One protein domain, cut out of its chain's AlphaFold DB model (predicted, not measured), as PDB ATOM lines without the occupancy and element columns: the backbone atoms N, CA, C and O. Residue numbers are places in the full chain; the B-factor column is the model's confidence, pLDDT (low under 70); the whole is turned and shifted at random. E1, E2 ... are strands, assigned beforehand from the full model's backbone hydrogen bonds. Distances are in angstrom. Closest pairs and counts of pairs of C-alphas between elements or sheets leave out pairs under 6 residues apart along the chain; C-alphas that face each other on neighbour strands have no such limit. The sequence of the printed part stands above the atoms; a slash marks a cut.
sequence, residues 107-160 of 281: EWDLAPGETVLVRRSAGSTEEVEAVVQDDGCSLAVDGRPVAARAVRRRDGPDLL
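AT A GLANCE: This is residues 107 to 160 of the 281 residues of the protein "CobB protein" of Symbiodinium sp. KB8 (UniProt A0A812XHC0). With little regular structure, this is a small, twisted and curled sheet of four strands among loops, and its tail, residues 147 to 160, runs from E4 back past E1 and folds on itself. The printed part has 54 residues, 17 of them in E1 to E4, and no named helix: all strand. The order E1 E2 E3 E4 is a meander, each strand the antiparallel neighbour of the one before. The whole is compact, with a radius of gyration of the C-alphas of 10.1 A and spans of 27 by 24 by 16 A.

HOW THE PARTS SIT: Start at E1, residues 115 to 119, a hairpin with E2, residues 127 to 132; N 116 and O 130 are 2.8 A apart, within hydrogen-bond range. E2 forms a hairpin with E3, residues 139 to 141, with N 131 and O 140 at 2.8 A. E3 and E4, residues 144 to 146, form a hairpin, with N 146 and O 139 at 2.9 A. E1 and E4 are apart.

IN THESE COORDINATES: Find C-alpha 115 at (-24.271, -21.177, -33.417), where E1 begins its 13.4 A. E2 spans 15.3 A, E3 7.0 A, and E4 6.5 A, ending at C-alpha 146, (-19.784, -14.136, -43.754).

THE WHOLE: The printed part has no cut and no long link. Look for pLDDT under 70 at residues 122 to 123.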
ATOM      1  N   GLU A 107      -8.786 -20.862 -27.534       83.88
ATOM      2  CA  GLU A 107      -8.600 -21.798 -28.639       83.88
ATOM      3  C   GLU A 107      -9.795 -21.761 -29.598       83.88
ATOM      4  O   GLU A 107     -10.922 -21.454 -29.210       83.88
ATOM      5  N   TRP A 108      -9.535 -22.053 -30.874       86.00
ATOM      6  CA  TRP A 108     -10.599 -22.273 -31.845       86.00
ATOM      7  C   TRP A 108     -11.061 -23.727 -31.741       86.00
ATOM      8  O   TRP A 108     -10.447 -24.617 -32.323       86.00
ATOM      9  N   ASP A 109     -12.125 -23.952 -30.977       87.44
ATOM     10  CA  ASP A 109     -12.684 -25.274 -30.665       87.44
ATOM     11  C   ASP A 109     -14.147 -25.424 -31.126       87.44
ATOM     12  O   ASP A 109     -14.894 -26.249 -30.601       87.44
ATOM     13  N   LEU A 110     -14.576 -24.593 -32.078       90.00
ATOM     14  CA  LEU A 110     -15.944 -24.599 -32.588       90.00
ATOM     15  C   LEU A 110     -16.244 -25.863 -33.395       90.00
ATOM     16  O   LEU A 110     -15.443 -26.282 -34.233       90.00
ATOM     17  N   ALA A 111     -17.428 -26.432 -33.178       92.56
ATOM     18  CA  ALA A 111     -17.902 -27.587 -33.933       92.56
ATOM     19  C   ALA A 111     -18.735 -27.163 -35.158       92.56
ATOM     20  O   ALA A 111     -19.461 -26.167 -35.091       92.56
ATOM     21  N   PRO A 112     -18.711 -27.930 -36.265       95.69
ATOM     22  CA  PRO A 112     -19.669 -27.754 -37.352       95.69
ATOM     23  C   PRO A 112     -21.120 -27.745 -36.848       95.69
ATOM     24  O   PRO A 112     -21.501 -28.563 -36.009       95.69
ATOM     25  N   GLY A 113     -21.928 -26.814 -37.352       94.44
ATOM     26  CA  GLY A 113     -23.319 -26.610 -36.942       94.44
ATOM     27  C   GLY A 113     -23.508 -25.795 -35.657       94.44
ATOM     28  O   GLY A 113     -24.644 -25.477 -35.313       94.44
ATOM     29  N   GLU A 114     -22.434 -25.427 -34.952       94.62
ATOM     30  CA  GLU A 114     -22.522 -24.592 -33.754       94.62
ATOM     31  C   GLU A 114     -22.950 -23.154 -34.098       94.62
ATOM     32  O   GLU A 114     -22.472 -22.560 -35.069       94.62
ATOM     33  N   THR A 115     -23.841 -22.575 -33.283       94.75
ATOM     34  CA  THR A 115     -24.271 -21.177 -33.417       94.75
ATOM     35  C   THR A 115     -23.378 -20.253 -32.596       94.75
ATOM     36  O   THR A 115     -23.245 -20.403 -31.379       94.75
ATOM     37  N   VAL A 116     -22.825 -19.241 -33.254       94.31
ATOM     38  CA  VAL A 116     -21.988 -18.195 -32.657       94.31
ATOM     39  C   VAL A 116     -22.509 -16.809 -33.015       94.31
ATOM     40  O   VAL A 116     -23.297 -16.634 -33.937       94.31
ATOM     41  N   LEU A 117     -22.047 -15.800 -32.290       92.56
ATOM     42  CA  LEU A 117     -22.309 -14.396 -32.567       92.56
ATOM     43  C   LEU A 117     -21.137 -13.795 -33.336       92.56
ATOM     44  O   LEU A 117     -19.974 -13.933 -32.947       92.56
ATOM     45  N   VAL A 118     -21.457 -13.092 -34.419       90.00
ATOM     46  CA  VAL A 118     -20.509 -12.310 -35.215       90.00
ATOM     47  C   VAL A 118     -20.969 -10.867 -35.297       90.00
ATOM     48  O   VAL A 118     -22.163 -10.579 -35.326       90.00
ATOM     49  N   ARG A 119     -20.025  -9.929 -35.390       84.94
ATOM     50  CA  ARG A 119     -20.369  -8.534 -35.696       84.94
ATOM     51  C   ARG A 119     -20.747  -8.416 -37.164       84.94
ATOM     52  O   ARG A 119     -19.991  -8.860 -38.029       84.94
ATOM     53  N   ARG A 120     -21.877  -7.762 -37.444       75.75
ATOM     54  CA  ARG A 120     -22.427  -7.625 -38.804       75.75
ATOM     55  C   ARG A 120     -21.477  -6.924 -39.779       75.75
ATOM     56  O   ARG A 120     -21.467  -7.218 -40.971       75.75
ATOM     57  N   SER A 121     -20.677  -5.989 -39.276       71.69
ATOM     58  CA  SER A 121     -19.654  -5.281 -40.041       71.69
ATOM     59  C   SER A 121     -18.523  -4.793 -39.132       71.69
ATOM     60  O   SER A 121     -18.647  -4.744 -37.905       71.69
ATOM     61  N   ALA A 122     -17.386  -4.430 -39.733       65.50
ATOM     62  CA  ALA A 122     -16.260  -3.865 -38.997       65.50
ATOM     63  C   ALA A 122     -16.666  -2.538 -38.329       65.50
ATOM     64  O   ALA A 122     -17.028  -1.589 -39.015       65.50
ATOM     65  N   GLY A 123     -16.580  -2.478 -36.997       64.06
ATOM     66  CA  GLY A 123     -16.932  -1.291 -36.207       64.06
ATOM     67  C   GLY A 123     -18.389  -1.235 -35.733       64.06
ATOM     68  O   GLY A 123     -18.707  -0.374 -34.920       64.06
ATOM     69  N   SER A 124     -19.255  -2.155 -36.175       73.38
ATOM     70  CA  SER A 124     -20.614  -2.273 -35.635       73.38
ATOM     71  C   SER A 124     -20.613  -2.959 -34.266       73.38
ATOM     72  O   SER A 124     -19.837  -3.886 -34.028       73.38
ATOM     73  N   THR A 125     -21.506  -2.521 -33.381       76.12
ATOM     74  CA  THR A 125     -21.855  -3.216 -32.132       76.12
ATOM     75  C   THR A 125     -23.012  -4.200 -32.314       76.12
ATOM     76  O   THR A 125     -23.314  -4.950 -31.394       76.12
ATOM     77  N   GLU A 126     -23.654  -4.207 -33.487       84.88
ATOM     78  CA  GLU A 126     -24.720  -5.147 -33.830       84.88
ATOM     79  C   GLU A 126     -24.130  -6.541 -34.068       84.88
ATOM     80  O   GLU A 126     -23.294  -6.749 -34.962       84.88
ATOM     81  N   GLU A 127     -24.587  -7.492 -33.261       87.88
ATOM     82  CA  GLU A 127     -24.231  -8.900 -33.346       87.88
ATOM     83  C   GLU A 127     -25.366  -9.688 -33.993       87.88
ATOM     84  O   GLU A 127     -26.541  -9.457 -33.711       87.88
ATOM     85  N   VAL A 128     -25.001 -10.623 -34.863       91.69
ATOM     86  CA  VAL A 128     -25.930 -11.536 -35.530       91.69
ATOM     87  C   VAL A 128     -25.486 -12.972 -35.300       91.69
ATOM     88  O   VAL A 128     -24.293 -13.244 -35.146       91.69
ATOM     89  N   GLU A 129     -26.450 -13.887 -35.271       94.62
ATOM     90  CA  GLU A 129     -26.169 -15.316 -35.171       94.62
ATOM     91  C   GLU A 129     -25.645 -15.843 -36.510       94.62
ATOM     92  O   GLU A 129     -26.228 -15.607 -37.566       94.62
ATOM     93  N   ALA A 130     -24.525 -16.554 -36.449       94.62
ATOM     94  CA  ALA A 130     -23.922 -17.267 -37.557       94.62
ATOM     95  C   ALA A 130     -23.718 -18.733 -37.175       94.62
ATOM     96  O   ALA A 130     -23.468 -19.054 -36.015       94.62
ATOM     97  N   VAL A 131     -23.787 -19.614 -38.166       95.88
ATOM     98  CA  VAL A 131     -23.581 -21.055 -38.003       95.88
ATOM     99  C   VAL A 131     -22.220 -21.440 -38.566       95.88
ATOM    100  O   VAL A 131     -21.873 -21.049 -39.687       95.88
ATOM    101  N   VAL A 132     -21.452 -22.211 -37.800       94.62
ATOM    102  CA  VAL A 132     -20.169 -22.789 -38.224       94.62
ATOM    103  C   VAL A 132     -20.422 -23.847 -39.294       94.62
ATOM    104  O   VAL A 132     -21.274 -24.716 -39.128       94.62
ATOM    105  N   GLN A 133     -19.719 -23.747 -40.416       95.81
ATOM    106  CA  GLN A 133     -19.888 -24.645 -41.556       95.81
ATOM    107  C   GLN A 133     -19.101 -25.955 -41.371       95.81
ATOM    108  O   GLN A 133     -18.352 -26.121 -40.409       95.81
ATOM    109  N   ASP A 134     -19.259 -26.883 -42.317       94.69
ATOM    110  CA  ASP A 134     -18.685 -28.237 -42.263       94.69
ATOM    111  C   ASP A 134     -17.150 -28.276 -42.182       94.69
ATOM    112  O   ASP A 134     -16.581 -29.238 -41.671       94.69
ATOM    113  N   ASP A 135     -16.467 -27.226 -42.649       91.31
ATOM    114  CA  ASP A 135     -15.009 -27.079 -42.545       91.31
ATOM    115  C   ASP A 135     -14.531 -26.653 -41.141       91.31
ATOM    116  O   ASP A 135     -13.330 -26.498 -40.916       91.31
ATOM    117  N   GLY A 136     -15.458 -26.433 -40.203       88.88
ATOM    118  CA  GLY A 136     -15.181 -26.047 -38.822       88.88
ATOM    119  C   GLY A 136     -14.654 -24.621 -38.643       88.88
ATOM    120  O   GLY A 136     -14.295 -24.252 -37.524       88.88
ATOM    121  N   CYS A 137     -14.582 -23.802 -39.699       88.31
ATOM    122  CA  CYS A 137     -14.050 -22.438 -39.594       88.31
ATOM    123  C   CYS A 137     -14.803 -21.378 -40.404       88.31
ATOM    124  O   CYS A 137     -14.828 -20.211 -40.001       88.31
ATOM    125  N   SER A 138     -15.447 -21.755 -41.506       92.06
ATOM    126  CA  SER A 138     -16.335 -20.874 -42.249       92.06
ATOM    127  C   SER A 138     -17.624 -20.635 -41.468       92.06
ATOM    128  O   SER A 138     -18.074 -21.464 -40.678       92.06
ATOM    129  N   LEU A 139     -18.238 -19.475 -41.692       92.88
ATOM    130  CA  LEU A 139     -19.435 -19.029 -40.981       92.88
ATOM    131  C   LEU A 139     -20.485 -18.569 -41.980       92.88
ATOM    132  O   LEU A 139     -20.142 -17.922 -42.973       92.88
ATOM    133  N   ALA A 140     -21.756 -18.840 -41.692       93.81
ATOM    134  CA  ALA A 140     -22.870 -18.347 -42.491       93.81
ATOM    135  C   ALA A 140     -23.971 -17.720 -41.635       93.81
ATOM    136  O   ALA A 140     -24.348 -18.266 -40.602       93.81
ATOM    137  N   VAL A 141     -24.517 -16.600 -42.106       92.94
ATOM    138  CA  VAL A 141     -25.727 -15.963 -41.567       92.94
ATOM    139  C   VAL A 141     -26.827 -16.184 -42.594       92.94
ATOM    140  O   VAL A 141     -26.637 -15.867 -43.769       92.94
ATOM    141  N   ASP A 142     -27.943 -16.785 -42.183       90.56
ATOM    142  CA  ASP A 142     -29.057 -17.146 -43.074       90.56
ATOM    143  C   ASP A 142     -28.610 -17.933 -44.327       90.56
ATOM    144  O   ASP A 142     -29.050 -17.681 -45.451       90.56
ATOM    145  N   GLY A 143     -27.660 -18.862 -44.151       89.06
ATOM    146  CA  GLY A 143     -27.102 -19.686 -45.231       89.06
ATOM    147  C   GLY A 143     -26.149 -18.953 -46.185       89.06
ATOM    148  O   GLY A 143     -25.717 -19.534 -47.179       89.06
ATOM    149  N   ARG A 144     -25.797 -17.690 -45.912       91.69
ATOM    150  CA  ARG A 144     -24.841 -16.914 -46.714       91.69
ATOM    151  C   ARG A 144     -23.499 -16.784 -45.996       91.69
ATOM    152  O   ARG A 144     -23.500 -16.355 -44.842       91.69
ATOM    153  N   PRO A 145     -22.365 -17.081 -46.658       91.56
ATOM    154  CA  PRO A 145     -21.046 -16.934 -46.055       91.56
ATOM    155  C   PRO A 145     -20.787 -15.515 -45.544       91.56
ATOM    156  O   PRO A 145     -21.083 -14.533 -46.231       91.56
ATOM    157  N   VAL A 146     -20.186 -15.409 -44.360       89.19
ATOM    158  CA  VAL A 146     -19.784 -14.136 -43.754       89.19
ATOM    159  C   VAL A 146     -18.311 -14.145 -43.369       89.19
ATOM    160  O   VAL A 146     -17.776 -15.124 -42.855       89.19
ATOM    161  N   ALA A 147     -17.641 -13.014 -43.587       83.12
ATOM    162  CA  ALA A 147     -16.262 -12.819 -43.161       83.12
ATOM    163  C   ALA A 147     -16.228 -12.291 -41.719       83.12
ATOM    164  O   ALA A 147     -16.339 -11.083 -41.490       83.12
ATOM    165  N   ALA A 148     -16.052 -13.182 -40.744       81.94
ATOM    166  CA  ALA A 148     -15.825 -12.789 -39.357       81.94
ATOM    167  C   ALA A 148     -14.324 -12.662 -39.050       81.94
ATOM    168  O   ALA A 148     -13.492 -13.388 -39.588       81.94
ATOM    169  N   ARG A 149     -13.968 -11.720 -38.167       77.06
ATOM    170  CA  ARG A 149     -12.590 -11.554 -37.650       77.06
ATOM    171  C   ARG A 149     -12.407 -12.135 -36.247       77.06
ATOM    172  O   ARG A 149     -11.285 -12.406 -35.846       77.06
ATOM    173  N   ALA A 150     -13.510 -12.254 -35.521       80.88
ATOM    174  CA  ALA A 150     -13.648 -12.853 -34.206       80.88
ATOM    175  C   ALA A 150     -15.111 -13.287 -34.066       80.88
ATOM    176  O   ALA A 150     -15.988 -12.724 -34.734       80.88
ATOM    177  N   VAL A 151     -15.354 -14.268 -33.208       86.50
ATOM    178  CA  VAL A 151     -16.678 -14.842 -32.944       86.50
ATOM    179  C   VAL A 151     -16.861 -15.013 -31.443       86.50
ATOM    180  O   VAL A 151     -15.872 -15.136 -30.723       86.50
ATOM    181  N   ARG A 152     -18.103 -15.041 -30.964       87.94
ATOM    182  CA  ARG A 152     -18.404 -15.240 -29.541       87.94
ATOM    183  C   ARG A 152     -19.482 -16.303 -29.368       87.94
ATOM    184  O   ARG A 152     -20.477 -16.285 -30.083       87.94
ATOM    185  N   ARG A 153     -19.345 -17.197 -28.386       88.31
ATOM    186  CA  ARG A 153     -20.504 -17.954 -27.869       88.31
ATOM    187  C   ARG A 153     -21.401 -16.995 -27.078       88.31
ATOM    188  O   ARG A 153     -20.893 -16.009 -26.552       88.31
ATOM    189  N   ARG A 154     -22.710 -17.248 -26.965       81.69
ATOM    190  CA  ARG A 154     -23.663 -16.290 -26.355       81.69
ATOM    191  C   ARG A 154     -23.189 -15.737 -24.996       81.69
ATOM    192  O   ARG A 154     -23.268 -14.531 -24.796       81.69
ATOM    193  N   ASP A 155     -22.556 -16.583 -24.182       81.12
ATOM    194  CA  ASP A 155     -22.018 -16.239 -22.857       81.12
ATOM    195  C   ASP A 155     -20.511 -16.556 -22.705       81.12
ATOM    196  O   ASP A 155     -20.001 -16.722 -21.598       81.12
ATOM    197  N   GLY A 156     -19.787 -16.692 -23.823       79.88
ATOM    198  CA  GLY A 156     -18.362 -17.045 -23.846       79.88
ATOM    199  C   GLY A 156     -17.433 -15.864 -24.148       79.88
ATOM    200  O   GLY A 156     -17.897 -14.773 -24.483       79.88
ATOM    201  N   PRO A 157     -16.102 -16.056 -24.064       81.44
ATOM    202  CA  PRO A 157     -15.153 -15.055 -24.533       81.44
ATOM    203  C   PRO A 157     -15.194 -14.929 -26.064       81.44
ATOM    204  O   PRO A 157     -15.592 -15.856 -26.772       81.44
ATOM    205  N   ASP A 158     -14.722 -13.793 -26.576       82.25
ATOM    206  CA  ASP A 158     -14.449 -13.633 -28.006       82.25
ATOM    207  C   ASP A 158     -13.285 -14.558 -28.399       82.25
ATOM    208  O   ASP A 158     -12.146 -14.362 -27.961       82.25
ATOM    209  N   LEU A 159     -13.550 -15.548 -29.248       84.81
ATOM    210  CA  LEU A 159     -12.506 -16.369 -29.851       84.81
ATOM    211  C   LEU A 159     -11.681 -15.514 -30.821       84.81
ATOM    212  O   LEU A 159     -12.200 -14.601 -31.472       84.81
ATOM    213  N   LEU A 160     -10.380 -15.810 -30.912       83.44
ATOM    214  CA  LEU A 160      -9.384 -15.023 -31.662       83.44
ATOM    215  C   LEU A 160      -9.186 -13.581 -31.159       83.44
ATOM    216  O   LEU A 160      -8.622 -12.744 -31.863       83.44
TER     217      LEU A 160